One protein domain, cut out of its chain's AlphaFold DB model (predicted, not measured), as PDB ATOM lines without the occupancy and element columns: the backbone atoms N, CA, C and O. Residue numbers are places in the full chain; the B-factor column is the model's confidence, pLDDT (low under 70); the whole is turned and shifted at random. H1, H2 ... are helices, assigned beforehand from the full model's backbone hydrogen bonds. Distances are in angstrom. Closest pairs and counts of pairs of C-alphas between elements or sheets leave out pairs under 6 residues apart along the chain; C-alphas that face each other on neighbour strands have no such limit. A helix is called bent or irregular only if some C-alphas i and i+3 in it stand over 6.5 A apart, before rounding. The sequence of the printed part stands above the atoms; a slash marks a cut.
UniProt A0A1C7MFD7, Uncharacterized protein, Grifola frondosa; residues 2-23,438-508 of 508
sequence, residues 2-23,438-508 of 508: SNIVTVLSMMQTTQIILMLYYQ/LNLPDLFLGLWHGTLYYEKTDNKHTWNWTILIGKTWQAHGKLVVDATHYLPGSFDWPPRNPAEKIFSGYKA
ATOM      1  N   SER A   2     160.511 155.796 147.478       23.52
ATOM      2  CA  SER A   2     159.543 155.571 146.377       23.52
ATOM      3  C   SER A   2     160.135 154.826 145.159       23.52
ATOM      4  O   SER A   2     159.601 153.807 144.748       23.52
ATOM      5  N   ASN A   3     161.323 155.221 144.677       24.28
ATOM      6  CA  ASN A   3     161.960 154.583 143.508       24.28
ATOM      7  C   ASN A   3     162.451 153.137 143.740       24.28
ATOM      8  O   ASN A   3     162.601 152.390 142.783       24.28
ATOM      9  N   ILE A   4     162.694 152.722 144.990       27.86
ATOM     10  CA  ILE A   4     163.154 151.355 145.315       27.86
ATOM     11  C   ILE A   4     161.976 150.372 145.293       27.86
ATOM     12  O   ILE A   4     162.126 149.235 144.858       27.86
ATOM     13  N   VAL A   5     160.791 150.825 145.708       26.36
ATOM     14  CA  VAL A   5     159.559 150.023 145.692       26.36
ATOM     15  C   VAL A   5     159.078 149.794 144.254       26.36
ATOM     16  O   VAL A   5     158.665 148.687 143.924       26.36
ATOM     17  N   THR A   6     159.228 150.785 143.369       25.30
ATOM     18  CA  THR A   6     158.909 150.647 141.937       25.30
ATOM     19  C   THR A   6     159.840 149.660 141.222       25.30
ATOM     20  O   THR A   6     159.374 148.846 140.433       25.30
ATOM     21  N   VAL A   7     161.140 149.662 141.541       28.73
ATOM     22  CA  VAL A   7     162.117 148.713 140.967       28.73
ATOM     23  C   VAL A   7     161.866 147.280 141.454       28.73
ATOM     24  O   VAL A   7     161.882 146.353 140.652       28.73
ATOM     25  N   LEU A   8     161.545 147.092 142.739       27.77
ATOM     26  CA  LEU A   8     161.194 145.775 143.291       27.77
ATOM     27  C   LEU A   8     159.879 145.223 142.712       27.77
ATOM     28  O   LEU A   8     159.777 144.023 142.469       27.77
ATOM     29  N   SER A   9     158.905 146.094 142.430       25.73
ATOM     30  CA  SER A   9     157.659 145.724 141.750       25.73
ATOM     31  C   SER A   9     157.888 145.320 140.289       25.73
ATOM     32  O   SER A   9     157.280 144.355 139.839       25.73
ATOM     33  N   MET A  10     158.791 145.989 139.559       26.77
ATOM     34  CA  MET A  10     159.148 145.591 138.188       26.77
ATOM     35  C   MET A  10     159.873 144.238 138.159       26.77
ATOM     36  O   MET A  10     159.563 143.414 137.305       26.77
ATOM     37  N   MET A  11     160.758 143.962 139.126       29.97
ATOM     38  CA  MET A  11     161.449 142.666 139.240       29.97
ATOM     39  C   MET A  11     160.486 141.493 139.483       29.97
ATOM     40  O   MET A  11     160.678 140.423 138.908       29.97
ATOM     41  N   GLN A  12     159.434 141.692 140.288       31.47
ATOM     42  CA  GLN A  12     158.400 140.674 140.516       31.47
ATOM     43  C   GLN A  12     157.576 140.398 139.250       31.47
ATOM     44  O   GLN A  12     157.311 139.240 138.934       31.47
ATOM     45  N   THR A  13     157.230 141.432 138.478       26.83
ATOM     46  CA  THR A  13     156.496 141.274 137.212       26.83
ATOM     47  C   THR A  13     157.346 140.583 136.140       26.83
ATOM     48  O   THR A  13     156.841 139.727 135.417       26.83
ATOM     49  N   THR A  14     158.649 140.876 136.070       29.44
ATOM     50  CA  THR A  14     159.580 140.199 135.150       29.44
ATOM     51  C   THR A  14     159.781 138.724 135.518       29.44
ATOM     52  O   THR A  14     159.800 137.887 134.622       29.44
ATOM     53  N   GLN A  15     159.826 138.374 136.812       33.66
ATOM     54  CA  GLN A  15     159.883 136.977 137.272       33.66
ATOM     55  C   GLN A  15     158.621 136.160 136.940       33.66
ATOM     56  O   GLN A  15     158.717 134.966 136.674       33.66
ATOM     57  N   ILE A  16     157.446 136.796 136.927       34.41
ATOM     58  CA  ILE A  16     156.179 136.149 136.545       34.41
ATOM     59  C   ILE A  16     156.126 135.902 135.026       34.41
ATOM     60  O   ILE A  16     155.649 134.858 134.590       34.41
ATOM     61  N   ILE A  17     156.679 136.817 134.221       31.98
ATOM     62  CA  ILE A  17     156.836 136.639 132.766       31.98
ATOM     63  C   ILE A  17     157.873 135.536 132.450       31.98
ATOM     64  O   ILE A  17     157.674 134.771 131.510       31.98
ATOM     65  N   LEU A  18     158.915 135.392 133.285       36.78
ATOM     66  CA  LEU A  18     159.956 134.346 133.220       36.78
ATOM     67  C   LEU A  18     159.424 132.914 133.210       36.78
ATOM     68  O   LEU A  18     160.010 132.061 132.557       36.78
ATOM     69  N   MET A  19     158.307 132.638 133.877       37.88
ATOM     70  CA  MET A  19     157.812 131.265 134.008       37.88
ATOM     71  C   MET A  19     156.740 130.879 132.982       37.88
ATOM     72  O   MET A  19     156.488 129.694 132.788       37.88
ATOM     73  N   LEU A  20     156.126 131.850 132.296       35.34
ATOM     74  CA  LEU A  20     155.121 131.576 131.258       35.34
ATOM     75  C   LEU A  20     155.744 131.034 129.959       35.34
ATOM     76  O   LEU A  20     155.052 130.384 129.184       35.34
ATOM     77  N   TYR A  21     157.038 131.281 129.725       33.38
ATOM     78  CA  TYR A  21     157.723 130.898 128.485       33.38
ATOM     79  C   TYR A  21     158.375 129.499 128.541       33.38
ATOM     80  O   TYR A  21     158.473 128.828 127.518       33.38
ATOM     81  N   TYR A  22     158.762 129.008 129.726       40.03
ATOM     82  CA  TYR A  22     159.572 127.785 129.875       40.03
ATOM     83  C   TYR A  22     158.799 126.490 130.177       40.03
ATOM     84  O   TYR A  22     159.407 125.462 130.460       40.03
ATOM     85  N   GLN A  23     157.473 126.472 130.027       38.97
ATOM     86  CA  GLN A  23     156.667 125.252 130.211       38.97
ATOM     87  C   GLN A  23     156.875 124.161 129.127       38.97
ATOM     88  O   GLN A  23     156.090 123.218 129.069       38.97
ATOM     89  N   LEU A 438     167.408 135.210 130.351       70.38
ATOM     90  CA  LEU A 438     168.762 134.712 130.618       70.38
ATOM     91  C   LEU A 438     169.782 135.851 130.686       70.38
ATOM     92  O   LEU A 438     170.404 136.075 131.723       70.38
ATOM     93  N   ASN A 439     169.907 136.623 129.610       79.94
ATOM     94  CA  ASN A 439     170.991 137.591 129.459       79.94
ATOM     95  C   ASN A 439     170.808 138.821 130.354       79.94
ATOM     96  O   ASN A 439     171.743 139.231 131.039       79.94
ATOM     97  N   LEU A 440     169.616 139.430 130.366       85.12
ATOM     98  CA  LEU A 440     169.367 140.606 131.203       85.12
ATOM     99  C   LEU A 440     169.476 140.289 132.701       85.12
ATOM    100  O   LEU A 440     170.160 141.045 133.391       85.12
ATOM    101  N   PRO A 441     168.864 139.212 133.235       82.88
ATOM    102  CA  PRO A 441     168.992 138.888 134.651       82.88
ATOM    103  C   PRO A 441     170.438 138.637 135.077       82.88
ATOM    104  O   PRO A 441     170.846 139.166 136.109       82.88
ATOM    105  N   ASP A 442     171.223 137.908 134.279       82.88
ATOM    106  CA  ASP A 442     172.640 137.659 134.566       82.88
ATOM    107  C   ASP A 442     173.449 138.967 134.616       82.88
ATOM    108  O   ASP A 442     174.124 139.258 135.607       82.88
ATOM    109  N   LEU A 443     173.277 139.836 133.613       87.62
ATOM    110  CA  LEU A 443     173.934 141.144 133.567       87.62
ATOM    111  C   LEU A 443     173.518 142.053 134.730       87.62
ATOM    112  O   LEU A 443     174.368 142.723 135.322       87.62
ATOM    113  N   PHE A 444     172.231 142.090 135.085       90.00
ATOM    114  CA  PHE A 444     171.742 142.908 136.197       90.00
ATOM    115  C   PHE A 444     172.229 142.398 137.552       90.00
ATOM    116  O   PHE A 444     172.653 143.199 138.389       90.00
ATOM    117  N   LEU A 445     172.223 141.080 137.769       88.38
ATOM    118  CA  LEU A 445     172.800 140.487 138.973       88.38
ATOM    119  C   LEU A 445     174.293 140.791 139.054       88.38
ATOM    120  O   LEU A 445     174.757 141.265 140.093       88.38
ATOM    121  N   GLY A 446     175.020 140.628 137.946       88.81
ATOM    122  CA  GLY A 446     176.427 140.987 137.852       88.81
ATOM    123  C   GLY A 446     176.686 142.449 138.207       88.81
ATOM    124  O   GLY A 446     177.594 142.761 138.984       88.81
ATOM    125  N   LEU A 447     175.853 143.359 137.695       91.50
ATOM    126  CA  LEU A 447     175.930 144.792 137.969       91.50
ATOM    127  C   LEU A 447     175.717 145.091 139.462       91.50
ATOM    128  O   LEU A 447     176.540 145.759 140.093       91.50
ATOM    129  N   TRP A 448     174.635 144.578 140.051       92.94
ATOM    130  CA  TRP A 448     174.267 144.870 141.439       92.94
ATOM    131  C   TRP A 448     175.138 144.157 142.477       92.94
ATOM    132  O   TRP A 448     175.247 144.644 143.603       92.94
ATOM    133  N   HIS A 449     175.783 143.048 142.108       89.81
ATOM    134  CA  HIS A 449     176.801 142.372 142.920       89.81
ATOM    135  C   HIS A 449     178.208 142.945 142.701       89.81
ATOM    136  O   HIS A 449     179.133 142.668 143.472       89.81
ATOM    137  N   GLY A 450     178.383 143.747 141.649       90.25
ATOM    138  CA  GLY A 450     179.681 144.243 141.219       90.25
ATOM    139  C   GLY A 450     180.603 143.123 140.732       90.25
ATOM    140  O   GLY A 450     181.811 143.206 140.925       90.25
ATOM    141  N   THR A 451     180.077 142.044 140.162       88.69
ATOM    142  CA  THR A 451     180.877 140.921 139.640       88.69
ATOM    143  C   THR A 451     181.166 141.030 138.146       88.69
ATOM    144  O   THR A 451     181.880 140.182 137.626       88.69
ATOM    145  N   LEU A 452     180.669 142.071 137.466       88.88
ATOM    146  CA  LEU A 452     181.015 142.329 136.067       88.88
ATOM    147  C   LEU A 452     182.525 142.522 135.883       88.88
ATOM    148  O   LEU A 452     183.205 143.095 136.739       88.88
ATOM    149  N   TYR A 453     183.021 142.089 134.724       86.75
ATOM    150  CA  TYR A 453     184.368 142.403 134.269       86.75
ATOM    151  C   TYR A 453     184.579 143.921 134.212       86.75
ATOM    152  O   TYR A 453     183.707 144.672 133.773       86.75
ATOM    153  N   TYR A 454     185.765 144.365 134.619       86.25
ATOM    154  CA  TYR A 454     186.168 145.762 134.545       86.25
ATOM    155  C   TYR A 454     187.657 145.887 134.238       86.25
ATOM    156  O   TYR A 454     188.461 145.001 134.532       86.25
ATOM    157  N   GLU A 455     188.027 147.007 133.626       83.06
ATOM    158  CA  GLU A 455     189.417 147.300 133.285       83.06
ATOM    159  C   GLU A 455     190.233 147.680 134.517       83.06
ATOM    160  O   GLU A 455     189.720 148.267 135.464       83.06
ATOM    161  N   LYS A 456     191.552 147.463 134.468       85.62
ATOM    162  CA  LYS A 456     192.464 147.856 135.564       85.62
ATOM    163  C   LYS A 456     192.439 149.356 135.879       85.62
ATOM    164  O   LYS A 456     192.889 149.764 136.944       85.62
ATOM    165  N   THR A 457     191.974 150.173 134.937       84.44
ATOM    166  CA  THR A 457     191.816 151.622 135.090       84.44
ATOM    167  C   THR A 457     190.529 152.019 135.812       84.44
ATOM    168  O   THR A 457     190.392 153.184 136.172       84.44
ATOM    169  N   ASP A 458     189.586 151.093 135.997       86.38
ATOM    170  CA  ASP A 458     188.349 151.325 136.740       86.38
ATOM    171  C   ASP A 458     188.499 150.900 138.211       86.38
ATOM    172  O   ASP A 458     189.360 150.095 138.576       86.38
ATOM    173  N   ASN A 459     187.670 151.470 139.083       88.69
ATOM    174  CA  ASN A 459     187.708 151.235 140.518       88.69
ATOM    175  C   ASN A 459     186.342 150.775 141.028       88.69
ATOM    176  O   ASN A 459     185.462 151.586 141.289       88.69
ATOM    177  N   LYS A 460     186.214 149.477 141.306       88.69
ATOM    178  CA  LYS A 460     184.995 148.856 141.845       88.69
ATOM    179  C   LYS A 460     184.461 149.505 143.134       88.69
ATOM    180  O   LYS A 460     183.274 149.401 143.425       88.69
ATOM    181  N   HIS A 461     185.290 150.206 143.911       87.88
ATOM    182  CA  HIS A 461     184.827 150.924 145.105       87.88
ATOM    183  C   HIS A 461     183.980 152.166 144.794       87.88
ATOM    184  O   HIS A 461     183.309 152.673 145.690       87.88
ATOM    185  N   THR A 462     184.001 152.671 143.557       90.12
ATOM    186  CA  THR A 462     183.192 153.827 143.137       90.12
ATOM    187  C   THR A 462     181.815 153.425 142.604       90.12
ATOM    188  O   THR A 462     180.980 154.296 142.355       90.12
ATOM    189  N   TRP A 463     181.549 152.124 142.459       92.44
ATOM    190  CA  TRP A 463     180.309 151.588 141.905       92.44
ATOM    191  C   TRP A 463     179.159 151.714 142.908       92.44
ATOM    192  O   TRP A 463     178.846 150.804 143.675       92.44
ATOM    193  N   ASN A 464     178.499 152.869 142.896       91.69
ATOM    194  CA  ASN A 464     177.362 153.161 143.773       91.69
ATOM    195  C   ASN A 464     176.119 152.290 143.489       91.69
ATOM    196  O   ASN A 464     175.207 152.243 144.313       91.69
ATOM    197  N   TRP A 465     176.089 151.592 142.351       90.94
ATOM    198  CA  TRP A 465     175.048 150.637 141.968       90.94
ATOM    199  C   TRP A 465     175.273 149.221 142.521       90.94
ATOM    200  O   TRP A 465     174.379 148.383 142.404       90.94
ATOM    201  N   THR A 466     176.420 148.930 143.143       93.44
ATOM    202  CA  THR A 466     176.667 147.641 143.805       93.44
ATOM    203  C   THR A 466     175.929 147.580 145.147       93.44
ATOM    204  O   THR A 466     176.474 147.894 146.204       93.44
ATOM    205  N   ILE A 467     174.647 147.213 145.096       92.69
ATOM    206  CA  ILE A 467     173.720 147.268 146.238       92.69
ATOM    207  C   ILE A 467     173.326 145.892 146.790       92.69
ATOM    208  O   ILE A 467     172.991 145.780 147.972       92.69
ATOM    209  N   LEU A 468     173.372 144.835 145.973       91.50
ATOM    210  CA  LEU A 468     172.955 143.483 146.359       91.50
ATOM    211  C   LEU A 468     174.147 142.692 146.906       91.50
ATOM    212  O   LEU A 468     174.572 141.689 146.350       91.50
ATOM    213  N   ILE A 469     174.698 143.152 148.029       91.50
ATOM    214  CA  ILE A 469     175.837 142.508 148.697       91.50
ATOM    215  C   ILE A 469     175.562 142.260 150.184       91.50
ATOM    216  O   ILE A 469     174.722 142.914 150.809       91.50
ATOM    217  N   GLY A 470     176.280 141.296 150.767       92.56
ATOM    218  CA  GLY A 470     176.238 141.001 152.202       92.56
ATOM    219  C   GLY A 470     174.816 140.766 152.729       92.56
ATOM    220  O   GLY A 470     174.083 139.920 152.224       92.56
ATOM    221  N   LYS A 471     174.417 141.526 153.758       95.06
ATOM    222  CA  LYS A 471     173.092 141.388 154.393       95.06
ATOM    223  C   LYS A 471     171.936 141.748 153.460       95.06
ATOM    224  O   LYS A 471     170.881 141.133 153.567       95.06
ATOM    225  N   THR A 472     172.127 142.708 152.554       94.31
ATOM    226  CA  THR A 472     171.092 143.113 151.591       94.31
ATOM    227  C   THR A 472     170.766 141.967 150.641       94.31
ATOM    228  O   THR A 472     169.596 141.693 150.391       94.31
ATOM    229  N   TRP A 473     171.790 141.244 150.181       93.06
ATOM    230  CA  TRP A 473     171.612 140.064 149.337       93.06
ATOM    231  C   TRP A 473     170.867 138.935 150.054       93.06
ATOM    232  O   TRP A 473     169.909 138.385 149.519       93.06
ATOM    233  N   GLN A 474     171.240 138.651 151.304       94.44
ATOM    234  CA  GLN A 474     170.550 137.651 152.128       94.44
ATOM    235  C   GLN A 474     169.077 138.022 152.372       94.44
ATOM    236  O   GLN A 474     168.194 137.170 152.286       94.44
ATOM    237  N   ALA A 475     168.794 139.305 152.625       94.81
ATOM    238  CA  ALA A 475     167.430 139.797 152.783       94.81
ATOM    239  C   ALA A 475     166.617 139.680 151.484       94.81
ATOM    240  O   ALA A 475     165.476 139.231 151.525       94.81
ATOM    241  N   HIS A 476     167.205 140.027 150.334       91.12
ATOM    242  CA  HIS A 476     166.568 139.844 149.029       91.12
ATOM    243  C   HIS A 476     166.256 138.370 148.758       91.12
ATOM    244  O   HIS A 476     165.139 138.031 148.380       91.12
ATOM    245  N   GLY A 477     167.211 137.483 149.033       90.12
ATOM    246  CA  GLY A 477     167.029 136.050 148.869       90.12
ATOM    247  C   GLY A 477     165.870 135.482 149.692       90.12
ATOM    248  O   GLY A 477     165.061 134.701 149.189       90.12
ATOM    249  N   LYS A 478     165.725 135.958 150.936       92.25
ATOM    250  CA  LYS A 478     164.568 135.652 151.783       92.25
ATOM    251  C   LYS A 478     163.255 136.194 151.204       92.25
ATOM    252  O   LYS A 478     162.263 135.473 151.224       92.25
ATOM    253  N   LEU A 479     163.243 137.418 150.673       91.56
ATOM    254  CA  LEU A 479     162.047 138.002 150.050       91.56
ATOM    255  C   LEU A 479     161.560 137.180 148.850       91.56
ATOM    256  O   LEU A 479     160.354 137.006 148.697       91.56
ATOM    257  N   VAL A 480     162.475 136.649 148.031       88.38
ATOM    258  CA  VAL A 480     162.133 135.769 146.899       88.38
ATOM    259  C   VAL A 480     161.426 134.500 147.387       88.38
ATOM    260  O   VAL A 480     160.390 134.131 146.842       88.38
ATOM    261  N   VAL A 481     161.927 133.869 148.456       88.50
ATOM    262  CA  VAL A 481     161.270 132.695 149.055       88.50
ATOM    263  C   VAL A 481     159.917 133.058 149.654       88.50
ATOM    264  O   VAL A 481     158.935 132.363 149.404       88.50
ATOM    265  N   ASP A 482     159.840 134.149 150.414       89.75
ATOM    266  CA  ASP A 482     158.598 134.587 151.052       89.75
ATOM    267  C   ASP A 482     157.512 134.901 149.997       89.75
ATOM    268  O   ASP A 482     156.330 134.630 150.229       89.75
ATOM    269  N   ALA A 483     157.916 135.372 148.805       87.94
ATOM    270  CA  ALA A 483     157.029 135.651 147.677       87.94
ATOM    271  C   ALA A 483     156.353 134.403 147.074       87.94
ATOM    272  O   ALA A 483     155.331 134.540 146.404       87.94
ATOM    273  N   THR A 484     156.864 133.199 147.356       84.50
ATOM    274  CA  THR A 484     156.323 131.916 146.868       84.50
ATOM    275  C   THR A 484     154.817 131.784 147.094       84.50
ATOM    276  O   THR A 484     154.099 131.323 146.215       84.50
ATOM    277  N   HIS A 485     154.319 132.236 148.246       83.12
ATOM    278  CA  HIS A 485     152.904 132.116 148.614       83.12
ATOM    279  C   HIS A 485     151.963 132.962 147.742       83.12
ATOM    280  O   HIS A 485     150.752 132.752 147.778       83.12
ATOM    281  N   TYR A 486     152.503 133.922 146.988       84.75
ATOM    282  CA  TYR A 486     151.747 134.787 146.081       84.75
ATOM    283  C   TYR A 486     151.843 134.337 144.620       84.75
ATOM    284  O   TYR A 486     151.217 134.953 143.755       84.75
ATOM    285  N   LEU A 487     152.613 133.283 144.334       80.06
ATOM    286  CA  LEU A 487     152.724 132.724 142.995       80.06
ATOM    287  C   LEU A 487     151.619 131.677 142.778       80.06
ATOM    288  O   LEU A 487     151.430 130.800 143.624       80.06
ATOM    289  N   PRO A 488     150.869 131.756 141.665       80.75
ATOM    290  CA  PRO A 488     149.899 130.740 141.280       80.75
ATOM    291  C   PRO A 488     150.495 129.329 141.285       80.75
ATOM    292  O   PRO A 488     151.590 129.111 140.776       80.75
ATOM    293  N   GLY A 489     149.731 128.347 141.764       75.12
ATOM    294  CA  GLY A 489     150.139 126.936 141.722       75.12
ATOM    295  C   GLY A 489     150.277 126.349 140.308       75.12
ATOM    296  O   GLY A 489     150.694 125.209 140.180       75.12
ATOM    297  N   SER A 490     149.934 127.105 139.257       78.25
ATOM    298  CA  SER A 490     150.219 126.757 137.855       78.25
ATOM    299  C   SER A 490     151.703 126.875 137.491       78.25
ATOM    300  O   SER A 490     152.101 126.460 136.406       78.25
ATOM    301  N   PHE A 491     152.511 127.477 138.364       61.41
ATOM    302  CA  PHE A 491     153.962 127.478 138.267       61.41
ATOM    303  C   PHE A 491     154.489 126.268 139.049       61.41
ATOM    304  O   PHE A 491     154.478 126.279 140.278       61.41
ATOM    305  N   ASP A 492     154.915 125.216 138.341       62.53
ATOM    306  CA  ASP A 492     155.274 123.912 138.932       62.53
ATOM    307  C   ASP A 492     156.337 124.001 140.043       62.53
ATOM    308  O   ASP A 492     156.335 123.193 140.975       62.53
ATOM    309  N   TRP A 493     157.237 124.990 139.969       72.44
ATOM    310  CA  TRP A 493     158.310 125.186 140.941       72.44
ATOM    311  C   TRP A 493     158.425 126.643 141.394       72.44
ATOM    312  O   TRP A 493     158.608 127.536 140.565       72.44
ATOM    313  N   PRO A 494     158.406 126.911 142.711       76.75
ATOM    314  CA  PRO A 494     158.608 128.257 143.210       76.75
ATOM    315  C   PRO A 494     160.081 128.694 143.104       76.75
ATOM    316  O   PRO A 494     160.989 127.857 143.214       76.75
ATOM    317  N   PRO A 495     160.353 130.004 142.955       76.69
ATOM    318  CA  PRO A 495     161.703 130.547 142.965       76.69
ATOM    319  C   PRO A 495     162.462 130.154 144.239       76.69
ATOM    320  O   PRO A 495     161.983 130.328 145.361       76.69
ATOM    321  N   ARG A 496     163.682 129.637 144.079       82.38
ATOM    322  CA  ARG A 496     164.569 129.318 145.209       82.38
ATOM    323  C   ARG A 496     165.257 130.576 145.717       82.38
ATOM    324  O   ARG A 496     165.437 131.519 144.957       82.38
ATOM    325  N   ASN A 497     165.723 130.548 146.968       88.31
ATOM    326  CA  ASN A 497     166.560 131.610 147.526       88.31
ATOM    327  C   ASN A 497     167.824 131.797 146.659       88.31
ATOM    328  O   ASN A 497     168.734 130.962 146.746       88.31
ATOM    329  N   PRO A 498     167.944 132.874 145.861       84.94
ATOM    330  CA  PRO A 498     169.119 133.061 145.028       84.94
ATOM    331  C   PRO A 498     170.383 133.254 145.877       84.94
ATOM    332  O   PRO A 498     171.453 132.813 145.475       84.94
ATOM    333  N   ALA A 499     170.288 133.775 147.104       86.00
ATOM    334  CA  ALA A 499     171.453 133.941 147.969       86.00
ATOM    335  C   ALA A 499     172.099 132.629 148.428       86.00
ATOM    336  O   ALA A 499     173.278 132.614 148.775       86.00
ATOM    337  N   GLU A 500     171.351 131.529 148.382       85.06
ATOM    338  CA  GLU A 500     171.833 130.189 148.713       85.06
ATOM    339  C   GLU A 500     172.088 129.329 147.470       85.06
ATOM    340  O   GLU A 500     172.817 128.338 147.539       85.06
ATOM    341  N   LYS A 501     171.433 129.656 146.349       80.75
ATOM    342  CA  LYS A 501     171.268 128.751 145.204       80.75
ATOM    343  C   LYS A 501     171.663 129.350 143.853       80.75
ATOM    344  O   LYS A 501     171.485 128.657 142.854       80.75
ATOM    345  N   ILE A 502     172.255 130.547 143.806       72.00
ATOM    346  CA  ILE A 502     172.692 131.198 142.552       72.00
ATOM    347  C   ILE A 502     173.635 130.325 141.701       72.00
ATOM    348  O   ILE A 502     173.619 130.424 140.485       72.00
ATOM    349  N   PHE A 503     174.386 129.404 142.319       62.38
ATOM    350  CA  PHE A 503     175.288 128.471 141.624       62.38
ATOM    351  C   PHE A 503     174.719 127.051 141.454       62.38
ATOM    352  O   PHE A 503     175.442 126.135 141.077       62.38
ATOM    353  N   SER A 504     173.439 126.818 141.767       54.34
ATOM    354  CA  SER A 504     172.862 125.462 141.825       54.34
ATOM    355  C   SER A 504     172.440 124.861 140.472       54.34
ATOM    356  O   SER A 504     171.695 123.885 140.448       54.34
ATOM    357  N   GLY A 505     172.935 125.393 139.351       45.34
ATOM    358  CA  GLY A 505     172.832 124.773 138.022       45.34
ATOM    359  C   GLY A 505     171.463 124.842 137.334       45.34
ATOM    360  O   GLY A 505     171.388 124.572 136.143       45.34
ATOM    361  N   TYR A 506     170.399 125.257 138.026       40.31
ATOM    362  CA  TYR A 506     169.177 125.720 137.363       40.31
ATOM    363  C   TYR A 506     169.420 127.156 136.883       40.31
ATOM    364  O   TYR A 506     169.167 128.113 137.618       40.31
ATOM    365  N   LYS A 507     169.993 127.303 135.683       38.88
ATOM    366  CA  LYS A 507     169.835 128.543 134.914       38.88
ATOM    367  C   LYS A 507     168.345 128.639 134.553       38.88
ATOM    368  O   LYS A 507     167.763 127.627 134.169       38.88
ATOM    369  N   ALA A 508     167.757 129.795 134.857       36.31
ATOM    370  CA  ALA A 508     166.325 130.078 134.775       36.31
ATOM    371  C   ALA A 508     165.755 129.908 133.366       36.31
ATOM    372  O   ALA A 508     166.530 130.105 132.406       36.31
TER     373      ALA A 508
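What this domain is: This is residues 2 to 23 and 438 to 508 of the 508 residues of an uncharacterized protein of Grifola frondosa (UniProt A0A1C7MFD7). The longest helix, H1, passes crosswise to another long helix, H3, with a gap between them, while the shorter H2 lies off to the side of H1 and the short H4 packs on H3. H3 runs roughly along the longest axis; at one end of that axis a wide loop after H2 sticks out with residues 453 to 459, and at the other end the chain turns after H3 and folds back to H4, while residues 2 to 7 of H1 stick out on another side. The printed part has 93 residues with four named helices, in the order H1, H2, H3, H4, and no named strand; the class is all helix. It is only just compact, close to loose, with a radius of gyration of the C-alphas of 14.7 A, and elongated, spanning 48 by 31 by 21 A.

Where its parts are: H1 covers residues 2 to 20, 28.7 A from first to last C-alpha, beginning at C-alpha 2 at (159.543, 155.571, 146.377). H3 covers residues 470 to 486 and is 26.0 A long, with C-alpha 470 at (176.238, 141.001, 152.202). H3 is irregular, but only just: C-alphas 482 and 485 are 6.7 A apart. H2 covers residues 438 to 449, 16.6 A from first to last C-alpha. H4 covers residues 498 to 501, 4.8 A from first to last C-alpha, and ends at C-alpha 501 at (171.268, 128.751, 145.204).

How they stand to each other: H1 touches no helix; it is apart from H2, H3 and H4. H2 touches no helix either, and is apart from H3 and H4. H3 and H4 touch, with 7 pairs of C-alphas within 8 A. The closest C-alphas of the two are those of Gly 477 and Ala 499, 5.0 A apart, and H3 touches H4 with residues 473 to 480 alone. In H2 every pair of O i and N i+4 is within hydrogen-bond range, in H1 13 of 15 and in H3 10 of 13; H4 is too short for such a pair.

The domain as a whole: The two C-alphas farthest apart are those of Thr 457 and Gly 489, at 48.9 A. Residues 24 to 437 are not printed, and C-alphas 23 and 438 are 15.4 A apart across the cut, which falls in the link from H1 to H2. The links H2 to H3, with 20 residues, and H3 to H4, with 11, are long. Residues 453 to 459 stand free, and so do residues 2 to 7, which belong to H1. The mean pLDDT of the printed part is 70.4; residues 2 to 23, 491 to 492 and 503 to 508 are under 70, and the mean over H1 is 30. Residue 508 is the last of the chain.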